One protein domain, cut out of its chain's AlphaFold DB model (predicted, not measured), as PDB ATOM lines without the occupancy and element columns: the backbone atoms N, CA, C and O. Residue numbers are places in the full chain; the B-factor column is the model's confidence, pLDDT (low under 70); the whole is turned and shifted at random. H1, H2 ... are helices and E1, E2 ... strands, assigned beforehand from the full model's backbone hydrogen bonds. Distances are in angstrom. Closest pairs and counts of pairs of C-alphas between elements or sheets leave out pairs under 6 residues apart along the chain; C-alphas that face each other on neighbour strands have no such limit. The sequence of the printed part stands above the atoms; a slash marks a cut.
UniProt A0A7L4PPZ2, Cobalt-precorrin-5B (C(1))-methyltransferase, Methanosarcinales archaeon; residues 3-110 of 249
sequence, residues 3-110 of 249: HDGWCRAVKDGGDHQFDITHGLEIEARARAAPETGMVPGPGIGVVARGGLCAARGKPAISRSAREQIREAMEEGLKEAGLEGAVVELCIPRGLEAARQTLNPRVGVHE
ATOM      1  N   HIS A   3     118.804 -62.790  25.096       92.94
ATOM      2  CA  HIS A   3     118.968 -64.077  25.763       92.94
ATOM      3  C   HIS A   3     117.726 -64.944  25.501       92.94
ATOM      4  O   HIS A   3     116.628 -64.416  25.351       92.94
ATOM      5  N   ASP A   4     117.896 -66.266  25.432       92.06
ATOM      6  CA  ASP A   4     116.801 -67.256  25.397       92.06
ATOM      7  C   ASP A   4     115.688 -66.975  24.367       92.06
ATOM      8  O   ASP A   4     114.496 -67.082  24.655       92.06
ATOM      9  N   GLY A   5     116.070 -66.571  23.153       91.62
ATOM     10  CA  GLY A   5     115.125 -66.242  22.080       91.62
ATOM     11  C   GLY A   5     114.436 -64.881  22.232       91.62
ATOM     12  O   GLY A   5     113.717 -64.470  21.327       91.62
ATOM     13  N   TRP A   6     114.666 -64.143  23.317       96.75
ATOM     14  CA  TRP A   6     114.277 -62.741  23.442       96.75
ATOM     15  C   TRP A   6     115.437 -61.819  23.068       96.75
ATOM     16  O   TRP A   6     116.594 -62.056  23.421       96.75
ATOM     17  N   CYS A   7     115.132 -60.720  22.389       96.69
ATOM     18  CA  CYS A   7     116.077 -59.637  22.200       96.69
ATOM     19  C   CYS A   7     115.404 -58.272  22.279       96.69
ATOM     20  O   CYS A   7     114.193 -58.125  22.125       96.69
ATOM     21  N   ARG A   8     116.241 -57.265  22.509       97.06
ATOM     22  CA  ARG A   8     115.880 -55.857  22.539       97.06
ATOM     23  C   ARG A   8     116.929 -55.026  21.820       97.06
ATOM     24  O   ARG A   8     118.129 -55.134  22.118       97.06
ATOM     25  N   ALA A   9     116.452 -54.156  20.944       96.56
ATOM     26  CA  ALA A   9     117.217 -53.115  20.280       96.56
ATOM     27  C   ALA A   9     116.611 -51.744  20.597       96.56
ATOM     28  O   ALA A   9     115.407 -51.619  20.804       96.56
ATOM     29  N   VAL A  10     117.450 -50.715  20.640       96.69
ATOM     30  CA  VAL A  10     117.010 -49.323  20.767       96.69
ATOM     31  C   VAL A  10     117.140 -48.690  19.394       96.69
ATOM     32  O   VAL A  10     118.190 -48.815  18.766       96.69
ATOM     33  N   LYS A  11     116.078 -48.040  18.910       93.62
ATOM     34  CA  LYS A  11     116.127 -47.327  17.637       93.62
ATOM     35  C   LYS A  11     117.099 -46.159  17.749       93.62
ATOM     36  O   LYS A  11     116.870 -45.239  18.533       93.62
ATOM     37  N   ASP A  12     118.114 -46.174  16.900       89.56
ATOM     38  CA  ASP A  12     118.950 -45.011  16.656       89.56
ATOM     39  C   ASP A  12     118.364 -44.187  15.500       89.56
ATOM     40  O   ASP A  12     118.132 -44.685  14.399       89.56
ATOM     41  N   GLY A  13     118.057 -42.929  15.789       82.38
ATOM     42  CA  GLY A  13     117.596 -41.929  14.822       82.38
ATOM     43  C   GLY A  13     118.735 -41.149  14.159       82.38
ATOM     44  O   GLY A  13     118.462 -40.292  13.320       82.38
ATOM     45  N   GLY A  14     119.990 -41.413  14.539       83.00
ATOM     46  CA  GLY A  14     121.154 -40.656  14.090       83.00
ATOM     47  C   GLY A  14     120.996 -39.161  14.372       83.00
ATOM     48  O   GLY A  14     120.453 -38.763  15.401       83.00
ATOM     49  N   ASP A  15     121.396 -38.334  13.407       75.56
ATOM     50  CA  ASP A  15     121.322 -36.870  13.509       75.56
ATOM     51  C   ASP A  15     119.928 -36.290  13.194       75.56
ATOM     52  O   ASP A  15     119.779 -35.075  13.034       75.56
ATOM     53  N   HIS A  16     118.890 -37.126  13.078       72.12
ATOM     54  CA  HIS A  16     117.525 -36.659  12.843       72.12
ATOM     55  C   HIS A  16     116.937 -36.031  14.117       72.12
ATOM     56  O   HIS A  16     116.259 -36.691  14.904       72.12
ATOM     57  N   GLN A  17     117.110 -34.716  14.284       70.31
ATOM     58  CA  GLN A  17     116.732 -33.985  15.508       70.31
ATOM     59  C   GLN A  17     115.235 -34.064  15.857       70.31
ATOM     60  O   GLN A  17     114.855 -33.915  17.015       70.31
ATOM     61  N   PHE A  18     114.379 -34.313  14.865       76.50
ATOM     62  CA  PHE A  18     112.921 -34.355  15.031       76.50
ATOM     63  C   PHE A  18     112.314 -35.773  15.003       76.50
ATOM     64  O   PHE A  18     111.096 -35.908  14.868       76.50
ATOM     65  N   ASP A  19     113.123 -36.838  15.088       82.50
ATOM     66  CA  ASP A  19     112.595 -38.209  15.096       82.50
ATOM     67  C   ASP A  19     112.046 -38.557  16.484       82.50
ATOM     68  O   ASP A  19     112.760 -39.021  17.371       82.50
ATOM     69  N   ILE A  20     110.736 -38.389  16.655       85.62
ATOM     70  CA  ILE A  20     110.018 -38.706  17.899       85.62
ATOM     71  C   ILE A  20     110.085 -40.187  18.309       85.62
ATOM     72  O   ILE A  20     109.677 -40.539  19.413       85.62
ATOM     73  N   THR A  21     110.549 -41.070  17.422       90.25
ATOM     74  CA  THR A  21     110.721 -42.502  17.701       90.25
ATOM     75  C   THR A  21     112.172 -42.886  18.004       90.25
ATOM     76  O   THR A  21     112.429 -44.053  18.308       90.25
ATOM     77  N   HIS A  22     113.114 -41.936  17.955       91.12
ATOM     78  CA  HIS A  22     114.483 -42.131  18.432       91.12
ATOM     79  C   HIS A  22     114.473 -42.602  19.895       91.12
ATOM     80  O   HIS A  22     113.709 -42.107  20.724       91.12
ATOM     81  N   GLY A  23     115.312 -43.583  20.228       94.06
ATOM     82  CA  GLY A  23     115.414 -44.118  21.585       94.06
ATOM     83  C   GLY A  23     114.260 -45.041  21.999       94.06
ATOM     84  O   GLY A  23     114.206 -45.483  23.150       94.06
ATOM     85  N   LEU A  24     113.313 -45.350  21.104       96.62
ATOM     86  CA  LEU A  24     112.302 -46.367  21.385       96.62
ATOM     87  C   LEU A  24     112.915 -47.765  21.368       96.62
ATOM     88  O   LEU A  24     113.726 -48.106  20.509       96.62
ATOM     89  N   GLU A  25     112.480 -48.581  22.321       97.38
ATOM     90  CA  GLU A  25     112.853 -49.987  22.402       97.38
ATOM     91  C   GLU A  25     111.973 -50.805  21.457       97.38
ATOM     92  O   GLU A  25     110.752 -50.630  21.412       97.38
ATOM     93  N   ILE A  26     112.609 -51.703  20.717       97.50
ATOM     94  CA  ILE A  26     111.976 -52.728  19.898       97.50
ATOM     95  C   ILE A  26     112.406 -54.064  20.487       97.50
ATOM     96  O   ILE A  26     113.602 -54.335  20.617       97.50
ATOM     97  N   GLU A  27     111.432 -54.885  20.852       97.94
ATOM     98  CA  GLU A  27     111.663 -56.222  21.384       97.94
ATOM     99  C   GLU A  27     111.210 -57.278  20.385       97.94
ATOM    100  O   GLU A  27     110.212 -57.097  19.686       97.94
ATOM    101  N   ALA A  28     111.918 -58.402  20.350       97.69
ATOM    102  CA  ALA A  28     111.503 -59.576  19.604       97.69
ATOM    103  C   ALA A  28     111.580 -60.827  20.482       97.69
ATOM    104  O   ALA A  28     112.494 -60.967  21.294       97.69
ATOM    105  N   ARG A  29     110.620 -61.740  20.315       97.44
ATOM    106  CA  ARG A  29     110.598 -63.060  20.965       97.44
ATOM    107  C   ARG A  29     110.463 -64.144  19.916       97.44
ATOM    108  O   ARG A  29     109.403 -64.293  19.317       97.44
ATOM    109  N   ALA A  30     111.527 -64.903  19.715       96.88
ATOM    110  CA  ALA A  30     111.574 -66.048  18.832       96.88
ATOM    111  C   ALA A  30     111.255 -67.334  19.600       96.88
ATOM    112  O   ALA A  30     111.769 -67.579  20.692       96.88
ATOM    113  N   ARG A  31     110.427 -68.186  18.997       96.19
ATOM    114  CA  ARG A  31     110.219 -69.571  19.425       96.19
ATOM    115  C   ARG A  31     110.400 -70.479  18.221       96.19
ATOM    116  O   ARG A  31     109.794 -70.217  17.185       96.19
ATOM    117  N   ALA A  32     111.212 -71.525  18.364       96.06
ATOM    118  CA  ALA A  32     111.409 -72.514  17.310       96.06
ATOM    119  C   ALA A  32     110.063 -73.117  16.877       96.06
ATOM    120  O   ALA A  32     109.192 -73.383  17.713       96.06
ATOM    121  N   ALA A  33     109.891 -73.299  15.573       95.69
ATOM    122  CA  ALA A  33     108.668 -73.813  14.971       95.69
ATOM    123  C   ALA A  33     108.985 -74.506  13.632       95.69
ATOM    124  O   ALA A  33     109.999 -74.184  13.023       95.69
ATOM    125  N   PRO A  34     108.122 -75.413  13.140       92.81
ATOM    126  CA  PRO A  34     108.319 -76.037  11.827       92.81
ATOM    127  C   PRO A  34     108.257 -75.038  10.662       92.81
ATOM    128  O   PRO A  34     108.871 -75.254   9.626       92.81
ATOM    129  N   GLU A  35     107.505 -73.947  10.829       94.56
ATOM    130  CA  GLU A  35     107.347 -72.897   9.826       94.56
ATOM    131  C   GLU A  35     107.808 -71.544  10.370       94.56
ATOM    132  O   GLU A  35     107.598 -71.208  11.541       94.56
ATOM    133  N   THR A  36     108.407 -70.744   9.491       95.81
ATOM    134  CA  THR A  36     108.851 -69.387   9.810       95.81
ATOM    135  C   THR A  36     107.687 -68.407   9.733       95.81
ATOM    136  O   THR A  36     107.005 -68.305   8.714       95.81
ATOM    137  N   GLY A  37     107.478 -67.637  10.799       95.25
ATOM    138  CA  GLY A  37     106.381 -66.680  10.876       95.25
ATOM    139  C   GLY A  37     106.708 -65.464  11.728       95.25
ATOM    140  O   GLY A  37     107.519 -65.522  12.646       95.25
ATOM    141  N   MET A  38     106.036 -64.352  11.444       95.62
ATOM    142  CA  MET A  38     106.114 -63.140  12.256       95.62
ATOM    143  C   MET A  38     104.717 -62.741  12.717       95.62
ATOM    144  O   MET A  38     103.794 -62.640  11.902       95.62
ATOM    145  N   VAL A  39     104.579 -62.454  14.009       96.44
ATOM    146  CA  VAL A  39     103.337 -61.965  14.610       96.44
ATOM    147  C   VAL A  39     103.553 -60.603  15.279       96.44
ATOM    148  O   VAL A  39     104.626 -60.342  15.823       96.44
ATOM    149  N   PRO A  40     102.566 -59.694  15.215       96.50
ATOM    150  CA  PRO A  40     102.624 -58.440  15.953       96.50
ATOM    151  C   PRO A  40     102.402 -58.702  17.448       96.50
ATOM    152  O   PRO A  40     101.492 -59.439  17.820       96.50
ATOM    153  N   GLY A  41     103.185 -58.050  18.291       96.94
ATOM    154  CA  GLY A  41     102.928 -57.931  19.719       96.94
ATOM    155  C   GLY A  41     102.506 -56.508  20.110       96.94
ATOM    156  O   GLY A  41     102.212 -55.673  19.243       96.94
ATOM    157  N   PRO A  42     102.458 -56.203  21.420       97.44
ATOM    158  CA  PRO A  42     102.043 -54.900  21.927       97.44
ATOM    159  C   PRO A  42     102.819 -53.725  21.320       97.44
ATOM    160  O   PRO A  42     104.030 -53.790  21.102       97.44
ATOM    161  N   GLY A  43     102.100 -52.630  21.059       97.44
ATOM    162  CA  GLY A  43     102.651 -51.387  20.519       97.44
ATOM    163  C   GLY A  43     102.932 -51.388  19.016       97.44
ATOM    164  O   GLY A  43     103.317 -50.343  18.486       97.44
ATOM    165  N   ILE A  44     102.683 -52.498  18.313       98.19
ATOM    166  CA  ILE A  44     102.571 -52.518  16.851       98.19
ATOM    167  C   ILE A  44     101.159 -52.093  16.454       98.19
ATOM    168  O   ILE A  44     100.168 -52.675  16.890       98.19
ATOM    169  N   GLY A  45     101.062 -51.076  15.605       97.44
ATOM    170  CA  GLY A  45      99.784 -50.530  15.179       97.44
ATOM    171  C   GLY A  45      99.002 -51.463  14.257       97.44
ATOM    172  O   GLY A  45      99.569 -52.301  13.554       97.44
ATOM    173  N   VAL A  46      97.687 -51.272  14.204       97.12
ATOM    174  CA  VAL A  46      96.770 -51.966  13.292       97.12
ATOM    175  C   VAL A  46      96.149 -50.956  12.337       97.12
ATOM    176  O   VAL A  46      95.644 -49.911  12.750       97.12
ATOM    177  N   VAL A  47      96.183 -51.273  11.045       92.62
ATOM    178  CA  VAL A  47      95.620 -50.418   9.998       92.62
ATOM    179  C   VAL A  47      94.094 -50.497  10.023       92.62
ATOM    180  O   VAL A  47      93.518 -51.560   9.805       92.62
ATOM    181  N   ALA A  48      93.417 -49.372  10.225       89.38
ATOM    182  CA  ALA A  48      91.957 -49.283  10.228       89.38
ATOM    183  C   ALA A  48      91.364 -48.719   8.924       89.38
ATOM    184  O   ALA A  48      90.161 -48.879   8.694       89.38
ATOM    185  N   ARG A  49      92.187 -48.100   8.064       78.56
ATOM    186  CA  ARG A  49      91.778 -47.436   6.809       78.56
ATOM    187  C   ARG A  49      92.589 -47.905   5.593       78.56
ATOM    188  O   ARG A  49      93.632 -48.530   5.746       78.56
ATOM    189  N   GLY A  50      92.084 -47.644   4.386       76.50
ATOM    190  CA  GLY A  50      92.771 -47.960   3.125       76.50
ATOM    191  C   GLY A  50      93.933 -47.008   2.816       76.50
ATOM    192  O   GLY A  50      94.127 -46.012   3.508       76.50
ATOM    193  N   GLY A  51      94.731 -47.323   1.790       73.56
ATOM    194  CA  GLY A  51      95.817 -46.454   1.300       73.56
ATOM    195  C   GLY A  51      97.070 -46.370   2.190       73.56
ATOM    196  O   GLY A  51      98.017 -45.645   1.870       73.56
ATOM    197  N   LEU A  52      97.105 -47.112   3.302       84.06
ATOM    198  CA  LEU A  52      98.217 -47.128   4.255       84.06
ATOM    199  C   LEU A  52      99.274 -48.194   3.914       84.06
ATOM    200  O   LEU A  52      99.298 -48.773   2.829       84.06
ATOM    201  N   CYS A  53     100.220 -48.420   4.828       82.38
ATOM    202  CA  CYS A  53     101.360 -49.313   4.612       82.38
ATOM    203  C   CYS A  53     100.994 -50.807   4.524       82.38
ATOM    204  O   CYS A  53     101.828 -51.602   4.092       82.38
ATOM    205  N   ALA A  54      99.783 -51.181   4.946       88.31
ATOM    206  CA  ALA A  54      99.234 -52.531   4.890       88.31
ATOM    207  C   ALA A  54      97.706 -52.476   4.697       88.31
ATOM    208  O   ALA A  54      97.102 -51.408   4.792       88.31
ATOM    209  N   ALA A  55      97.077 -53.622   4.426       89.00
ATOM    210  CA  ALA A  55      95.623 -53.718   4.297       89.00
ATOM    211  C   ALA A  55      94.897 -53.488   5.638       89.00
ATOM    212  O   ALA A  55      95.456 -53.716   6.712       89.00
ATOM    213  N   ARG A  56      93.618 -53.098   5.575       92.50
ATOM    214  CA  ARG A  56      92.761 -52.933   6.758       92.50
ATOM    215  C   ARG A  56      92.718 -54.216   7.599       92.50
ATOM    216  O   ARG A  56      92.596 -55.315   7.066       92.50
ATOM    217  N   GLY A  57      92.820 -54.065   8.916       94.25
ATOM    218  CA  GLY A  57      92.881 -55.152   9.893       94.25
ATOM    219  C   GLY A  57      94.245 -55.841   9.992       94.25
ATOM    220  O   GLY A  57      94.388 -56.776  10.775       94.25
ATOM    221  N   LYS A  58      95.252 -55.422   9.214       96.00
ATOM    222  CA  LYS A  58      96.606 -55.986   9.278       96.00
ATOM    223  C   LYS A  58      97.547 -55.106  10.109       96.00
ATOM    224  O   LYS A  58      97.305 -53.904  10.246       96.00
ATOM    225  N   PRO A  59      98.647 -55.684  10.628       97.06
ATOM    226  CA  PRO A  59      99.674 -54.921  11.327       97.06
ATOM    227  C   PRO A  59     100.261 -53.848  10.419       97.06
ATOM    228  O   PRO A  59     100.562 -54.131   9.252       97.06
ATOM    229  N   ALA A  60     100.466 -52.655  10.970       95.88
ATOM    230  CA  ALA A  60     101.025 -51.475  10.322       95.88
ATOM    231  C   ALA A  60     102.540 -51.618  10.088       95.88
ATOM    232  O   ALA A  60     103.337 -50.756  10.437       95.88
ATOM    233  N   ILE A  61     102.938 -52.735   9.486       96.31
ATOM    234  CA  ILE A  61     104.301 -53.054   9.079       96.31
ATOM    235  C   ILE A  61     104.327 -52.982   7.557       96.31
ATOM    236  O   ILE A  61     103.622 -53.747   6.884       96.31
ATOM    237  N   SER A  62     105.111 -52.045   7.025       90.94
ATOM    238  CA  SER A  62     105.256 -51.846   5.581       90.94
ATOM    239  C   SER A  62     105.852 -53.070   4.886       90.94
ATOM    240  O   SER A  62     106.568 -53.856   5.502       90.94
ATOM    241  N   ARG A  63     105.591 -53.214   3.580       91.06
ATOM    242  CA  ARG A  63     106.157 -54.296   2.760       91.06
ATOM    243  C   ARG A  63     107.682 -54.397   2.893       91.06
ATOM    244  O   ARG A  63     108.173 -55.476   3.187       91.06
ATOM    245  N   SER A  64     108.399 -53.284   2.739       88.44
ATOM    246  CA  SER A  64     109.865 -53.267   2.813       88.44
ATOM    247  C   SER A  64     110.384 -53.659   4.195       88.44
ATOM    248  O   SER A  64     111.320 -54.439   4.294       88.44
ATOM    249  N   ALA A  65     109.741 -53.188   5.268       93.00
ATOM    250  CA  ALA A  65     110.101 -53.608   6.620       93.00
ATOM    251  C   ALA A  65     109.840 -55.108   6.841       93.00
ATOM    252  O   ALA A  65     110.655 -55.780   7.460       93.00
ATOM    253  N   ARG A  66     108.739 -55.664   6.308       94.75
ATOM    254  CA  ARG A  66     108.476 -57.116   6.372       94.75
ATOM    255  C   ARG A  66     109.545 -57.919   5.636       94.75
ATOM    256  O   ARG A  66     109.947 -58.958   6.142       94.75
ATOM    257  N   GLU A  67     109.971 -57.456   4.464       94.31
ATOM    258  CA  GLU A  67     111.034 -58.096   3.679       94.31
ATOM    259  C   GLU A  67     112.358 -58.099   4.460       94.31
ATOM    260  O   GLU A  67     112.920 -59.170   4.660       94.31
ATOM    261  N   GLN A  68     112.762 -56.955   5.023       94.12
ATOM    262  CA  GLN A  68     113.976 -56.831   5.847       94.12
ATOM    263  C   GLN A  68     113.929 -57.694   7.117       94.12
ATOM    264  O   GLN A  68     114.906 -58.348   7.464       94.12
ATOM    265  N   ILE A  69     112.789 -57.728   7.818       95.19
ATOM    266  CA  ILE A  69     112.638 -58.573   9.012       95.19
ATOM    267  C   ILE A  69     112.715 -60.054   8.633       95.19
ATOM    268  O   ILE A  69     113.348 -60.830   9.339       95.19
ATOM    269  N   ARG A  70     112.099 -60.453   7.514       95.38
ATOM    270  CA  ARG A  70     112.161 -61.834   7.024       95.38
ATOM    271  C   ARG A  70     113.594 -62.241   6.678       95.38
ATOM    272  O   ARG A  70     113.997 -63.330   7.062       95.38
ATOM    273  N   GLU A  71     114.356 -61.375   6.014       95.38
ATOM    274  CA  GLU A  71     115.778 -61.609   5.724       95.38
ATOM    275  C   GLU A  71     116.583 -61.805   7.020       95.38
ATOM    276  O   GLU A  71     117.273 -62.809   7.167       95.38
ATOM    277  N   ALA A  72     116.395 -60.933   8.018       94.88
ATOM    278  CA  ALA A  72     117.047 -61.076   9.324       94.88
ATOM    279  C   ALA A  72     116.637 -62.367  10.064       94.88
ATOM    280  O   ALA A  72     117.452 -62.990  10.745       94.88
ATOM    281  N   MET A  73     115.376 -62.795   9.935       96.00
ATOM    282  CA  MET A  73     114.914 -64.074  10.479       96.00
ATOM    283  C   MET A  73     115.586 -65.260   9.778       96.00
ATOM    284  O   MET A  73     116.007 -66.193  10.454       96.00
ATOM    285  N   GLU A  74     115.693 -65.238   8.449       95.81
ATOM    286  CA  GLU A  74     116.352 -66.291   7.662       95.81
ATOM    287  C   GLU A  74     117.838 -66.426   8.035       95.81
ATOM    288  O   GLU A  74     118.327 -67.540   8.232       95.81
ATOM    289  N   GLU A  75     118.538 -65.302   8.206       95.44
ATOM    290  CA  GLU A  75     119.923 -65.274   8.690       95.44
ATOM    291  C   GLU A  75     120.045 -65.870  10.099       95.44
ATOM    292  O   GLU A  75     120.848 -66.781  10.315       95.44
ATOM    293  N   GLY A  76     119.199 -65.426  11.035       94.38
ATOM    294  CA  GLY A  76     119.210 -65.917  12.414       94.38
ATOM    295  C   GLY A  76     118.870 -67.406  12.536       94.38
ATOM    296  O   GLY A  76     119.483 -68.117  13.329       94.38
ATOM    297  N   LEU A  77     117.931 -67.910  11.728       95.81
ATOM    298  CA  LEU A  77     117.589 -69.336  11.674       95.81
ATOM    299  C   LEU A  77     118.763 -70.182  11.190       95.81
ATOM    300  O   LEU A  77     119.067 -71.217  11.787       95.81
ATOM    301  N   LYS A  78     119.450 -69.723  10.138       95.94
ATOM    302  CA  LYS A  78     120.628 -70.400   9.595       95.94
ATOM    303  C   LYS A  78     121.767 -70.448  10.611       95.94
ATOM    304  O   LYS A  78     122.400 -71.491  10.749       95.94
ATOM    305  N   GLU A  79     122.020 -69.349  11.317       94.19
ATOM    306  CA  GLU A  79     123.050 -69.286  12.359       94.19
ATOM    307  C   GLU A  79     122.715 -70.187  13.557       94.19
ATOM    308  O   GLU A  79     123.589 -70.875  14.081       94.19
ATOM    309  N   ALA A  80     121.438 -70.251  13.943       92.75
ATOM    310  CA  ALA A  80     120.964 -71.100  15.034       92.75
ATOM    311  C   ALA A  80     120.793 -72.586  14.652       92.75
ATOM    312  O   ALA A  80     120.549 -73.411  15.533       92.75
ATOM    313  N   GLY A  81     120.882 -72.939  13.365       95.38
ATOM    314  CA  GLY A  81     120.617 -74.297  12.879       95.38
ATOM    315  C   GLY A  81     119.157 -74.735  13.046       95.38
ATOM    316  O   GLY A  81     118.892 -75.911  13.287       95.38
ATOM    317  N   LEU A  82     118.212 -73.795  12.958       95.06
ATOM    318  CA  LEU A  82     116.776 -74.039  13.106       95.06
ATOM    319  C   LEU A  82     116.075 -74.051  11.744       95.06
ATOM    320  O   LEU A  82     116.361 -73.224  10.882       95.06
ATOM    321  N   GLU A  83     115.106 -74.951  11.573       94.62
ATOM    322  CA  GLU A  83     114.291 -75.033  10.349       94.62
ATOM    323  C   GLU A  83     113.283 -73.879  10.236       94.62
ATOM    324  O   GLU A  83     112.961 -73.433   9.135       94.62
ATOM    325  N   GLY A  84     112.817 -73.361  11.374       96.31
ATOM    326  CA  GLY A  84     111.868 -72.259  11.427       96.31
ATOM    327  C   GLY A  84     111.682 -71.692  12.831       96.31
ATOM    328  O   GLY A  84     112.082 -72.276  13.847       96.31
ATOM    329  N   ALA A  85     111.071 -70.512  12.891       97.25
ATOM    330  CA  ALA A  85     110.685 -69.869  14.139       97.25
ATOM    331  C   ALA A  85     109.503 -68.921  13.938       97.25
ATOM    332  O   ALA A  85     109.379 -68.252  12.911       97.25
ATOM    333  N   VAL A  86     108.685 -68.798  14.979       97.88
ATOM    334  CA  VAL A  86     107.703 -67.723  15.100       97.88
ATOM    335  C   VAL A  86     108.308 -66.602  15.935       97.88
ATOM    336  O   VAL A  86     108.652 -66.814  17.100       97.88
ATOM    337  N   VAL A  87     108.415 -65.412  15.345       97.69
ATOM    338  CA  VAL A  87     108.924 -64.200  15.994       97.69
ATOM    339  C   VAL A  87     107.770 -63.250  16.301       97.69
ATOM    340  O   VAL A  87     107.067 -62.794  15.400       97.69
ATOM    341  N   GLU A  88     107.573 -62.937  17.576       98.00
ATOM    342  CA  GLU A  88     106.694 -61.856  18.020       98.00
ATOM    343  C   GLU A  88     107.492 -60.552  18.102       98.00
ATOM    344  O   GLU A  88     108.494 -60.501  18.812       98.00
ATOM    345  N   LEU A  89     107.060 -59.514  17.379       97.88
ATOM    346  CA  LEU A  89     107.694 -58.191  17.378       97.88
ATOM    347  C   LEU A  89     106.873 -57.200  18.207       97.88
ATOM    348  O   LEU A  89     105.698 -56.984  17.917       97.88
ATOM    349  N   CYS A  90     107.500 -56.540  19.175       97.75
ATOM    350  CA  CYS A  90     106.853 -55.632  20.119       97.75
ATOM    351  C   CYS A  90     107.558 -54.273  20.158       97.75
ATOM    352  O   CYS A  90     108.774 -54.177  20.001       97.75
ATOM    353  N   ILE A  91     106.800 -53.220  20.457       98.12
ATOM    354  CA  ILE A  91     107.341 -51.904  20.813       98.12
ATOM    355  C   ILE A  91     106.726 -51.544  22.167       98.12
ATOM    356  O   ILE A  91     105.596 -51.057  22.189       98.12
ATOM    357  N   PRO A  92     107.404 -51.772  23.309       97.62
ATOM    358  CA  PRO A  92     106.789 -51.637  24.634       97.62
ATOM    359  C   PRO A  92     106.102 -50.285  24.876       97.62
ATOM    360  O   PRO A  92     104.990 -50.228  25.395       97.62
ATOM    361  N   ARG A  93     106.720 -49.189  24.415       97.44
ATOM    362  CA  ARG A  93     106.164 -47.820  24.482       97.44
ATOM    363  C   ARG A  93     105.404 -47.396  23.218       97.44
ATOM    364  O   ARG A  93     105.087 -46.224  23.039       97.44
ATOM    365  N   GLY A  94     105.111 -48.335  22.320       97.25
ATOM    366  CA  GLY A  94     104.563 -48.057  20.995       97.25
ATOM    367  C   GLY A  94     103.164 -47.452  21.038       97.25
ATOM    368  O   GLY A  94     102.877 -46.543  20.270       97.25
ATOM    369  N   LEU A  95     102.307 -47.886  21.967       96.44
ATOM    370  CA  LEU A  95     100.967 -47.308  22.119       96.44
ATOM    371  C   LEU A  95     101.016 -45.838  22.560       96.44
ATOM    372  O   LEU A  95     100.278 -45.008  22.032       96.44
ATOM    373  N   GLU A  96     101.882 -45.513  23.522       96.50
ATOM    374  CA  GLU A  96     102.062 -44.147  24.017       96.50
ATOM    375  C   GLU A  96     102.659 -43.251  22.927       96.50
ATOM    376  O   GLU A  96     102.064 -42.232  22.573       96.50
ATOM    377  N   ALA A  97     103.773 -43.679  22.328       94.81
ATOM    378  CA  ALA A  97     104.455 -42.938  21.275       94.81
ATOM    379  C   ALA A  97     103.558 -42.721  20.046       94.81
ATOM    380  O   ALA A  97     103.563 -41.640  19.461       94.81
ATOM    381  N   ALA A  98     102.715 -43.700  19.686       92.50
ATOM    382  CA  ALA A  98     101.764 -43.575  18.583       92.50
ATOM    383  C   ALA A  98     100.836 -42.363  18.721       92.50
ATOM    384  O   ALA A  98     100.497 -41.747  17.714       92.50
ATOM    385  N   ARG A  99     100.454 -41.982  19.946       92.69
ATOM    386  CA  ARG A  99      99.571 -40.826  20.188       92.69
ATOM    387  C   ARG A  99     100.214 -39.496  19.809       92.69
ATOM    388  O   ARG A  99      99.498 -38.548  19.508       92.69
ATOM    389  N   GLN A 100     101.543 -39.440  19.814       88.31
ATOM    390  CA  GLN A 100     102.325 -38.262  19.447       88.31
ATOM    391  C   GLN A 100     102.685 -38.238  17.954       88.31
ATOM    392  O   GLN A 100     103.320 -37.296  17.489       88.31
ATOM    393  N   THR A 101     102.276 -39.251  17.182       84.06
ATOM    394  CA  THR A 101     102.546 -39.323  15.743       84.06
ATOM    395  C   THR A 101     101.296 -39.014  14.920       84.06
ATOM    396  O   THR A 101     100.213 -38.729  15.430       84.06
ATOM    397  N   LEU A 102     101.428 -39.091  13.595       82.81
ATOM    398  CA  LEU A 102     100.289 -38.987  12.686       82.81
ATOM    399  C   LEU A 102      99.408 -40.247  12.666       82.81
ATOM    400  O   LEU A 102      98.310 -40.180  12.114       82.81
ATOM    401  N   ASN A 103      99.841 -41.363  13.271       87.38
ATOM    402  CA  ASN A 103      99.138 -42.651  13.249       87.38
ATOM    403  C   ASN A 103      97.637 -42.548  13.590       87.38
ATOM    404  O   ASN A 103      96.829 -42.997  12.771       87.38
ATOM    405  N   PRO A 104      97.216 -41.900  14.699       86.56
ATOM    406  CA  PRO A 104      95.803 -41.820  15.063       86.56
ATOM    407  C   PRO A 104      94.971 -41.091  14.007       86.56
ATOM    408  O   PRO A 104      93.843 -41.490  13.720       86.56
ATOM    409  N   ARG A 105      95.545 -40.047  13.391       79.25
ATOM    410  CA  ARG A 105      94.870 -39.218  12.380       79.25
ATOM    411  C   ARG A 105      94.717 -39.962  11.056       79.25
ATOM    412  O   ARG A 105      93.685 -39.828  10.408       79.25
ATOM    413  N   VAL A 106      95.721 -40.749  10.662       79.19
ATOM    414  CA  VAL A 106      95.697 -41.491   9.390       79.19
ATOM    415  C   VAL A 106      94.945 -42.822   9.478       79.19
ATOM    416  O   VAL A 106      94.650 -43.420   8.448       79.19
ATOM    417  N   GLY A 107      94.581 -43.272  10.683       86.12
ATOM    418  CA  GLY A 107      93.830 -44.511  10.896       86.12
ATOM    419  C   GLY A 107      94.713 -45.724  11.180       86.12
ATOM    420  O   GLY A 107      94.413 -46.819  10.711       86.12
ATOM    421  N   VAL A 108      95.802 -45.533  11.926       91.62
ATOM    422  CA  VAL A 108      96.547 -46.609  12.589       91.62
ATOM    423  C   VAL A 108      96.300 -46.506  14.092       91.62
ATOM    424  O   VAL A 108      96.505 -45.448  14.690       91.62
ATOM    425  N   HIS A 109      95.838 -47.598  14.698       94.00
ATOM    426  CA  HIS A 109      95.455 -47.657  16.113       94.00
ATOM    427  C   HIS A 109      96.280 -48.697  16.870       94.00
ATOM    428  O   HIS A 109      97.021 -49.450  16.246       94.00
ATOM    429  N   GLU A 110      96.171 -48.724  18.199       94.62
ATOM    430  CA  GLU A 110      96.849 -49.674  19.102       94.62
ATOM    431  C   GLU A 110      98.395 -49.619  19.132       94.62
ATOM    432  O   GLU A 110      99.019 -50.261  19.974       94.62
TER     433      GLU A 110
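AT A GLANCE: This is residues 3 to 110 of the 249 residues of the protein "Cobalt-precorrin-5B (C(1))-methyltransferase" of Methanosarcinales archaeon (UniProt A0A7L4PPZ2). One twisted sheet of four strands has the long helix H1 slantwise over one face and no named helix on the other; the small helices H2 and H3 lie beyond the end of E4, and two long loops, residues 11 to 24 and 41 to 62, extend from the ends of E1 and E3. The printed part has 108 residues, with three named helices and four named strands, along the chain E1 E2 E3 H1 E4 H2 H3; the sheet's order is E1 E2 E4 E3, mixed. The class is mixed, helices and strands, with under half of the residues in named elements. The whole is compact, with a radius of gyration of the C-alphas of 14.8 A and spans of 43 by 32 by 20 A.

IN THESE COORDINATES: Find C-alpha 6 at (114.277, -62.741, 23.442), where E1 begins and runs to residue 10. E2, residues 25 to 32, is 23.1 A long; E3 is residues 37 to 40. H1 runs 25.5 A from C-alpha 63 at (106.157, -54.296, 2.760) to residue 80. E4 is residues 85 to 90, 15.9 A, H2 94 to 99, and H3 103 to 106, ending at (95.697, -41.491, 9.390).

HOW THE PARTS SIT: Look first at the hairpin of E1 and E2, antiparallel, with N 7 and O 28 2.9 A apart. E2 and E4 are antiparallel, with N 29 and O 88 at 2.9 A. E4 and E3 are parallel, with N 39 and O 87 at 2.9 A; E3, H1 and E4 form a strand-helix-strand unit, two parallel neighbour strands with a helix between, its crossover left-handed. H1 is on the sheet in two layers, helix over sheet, at a height of 9.7 A; the closest C-alphas of H1 and E4 are Leu 77 and Ala 85, 7.4 A. H2 and H3 are close but not clearly touching, C-alphas 98 and 104 being 7.1 A apart. In H1 every O i to N i+4 pair is within hydrogen-bond range, in H2 1 of 2, and H3 is too short for one.

THE WHOLE: The two C-alphas farthest apart, Gly 81 and Arg 105, are 43.5 A apart. The printed part has no cut; the links E1 to E2 and E3 to H1 are long. No printed residue is under 70 in pLDDT.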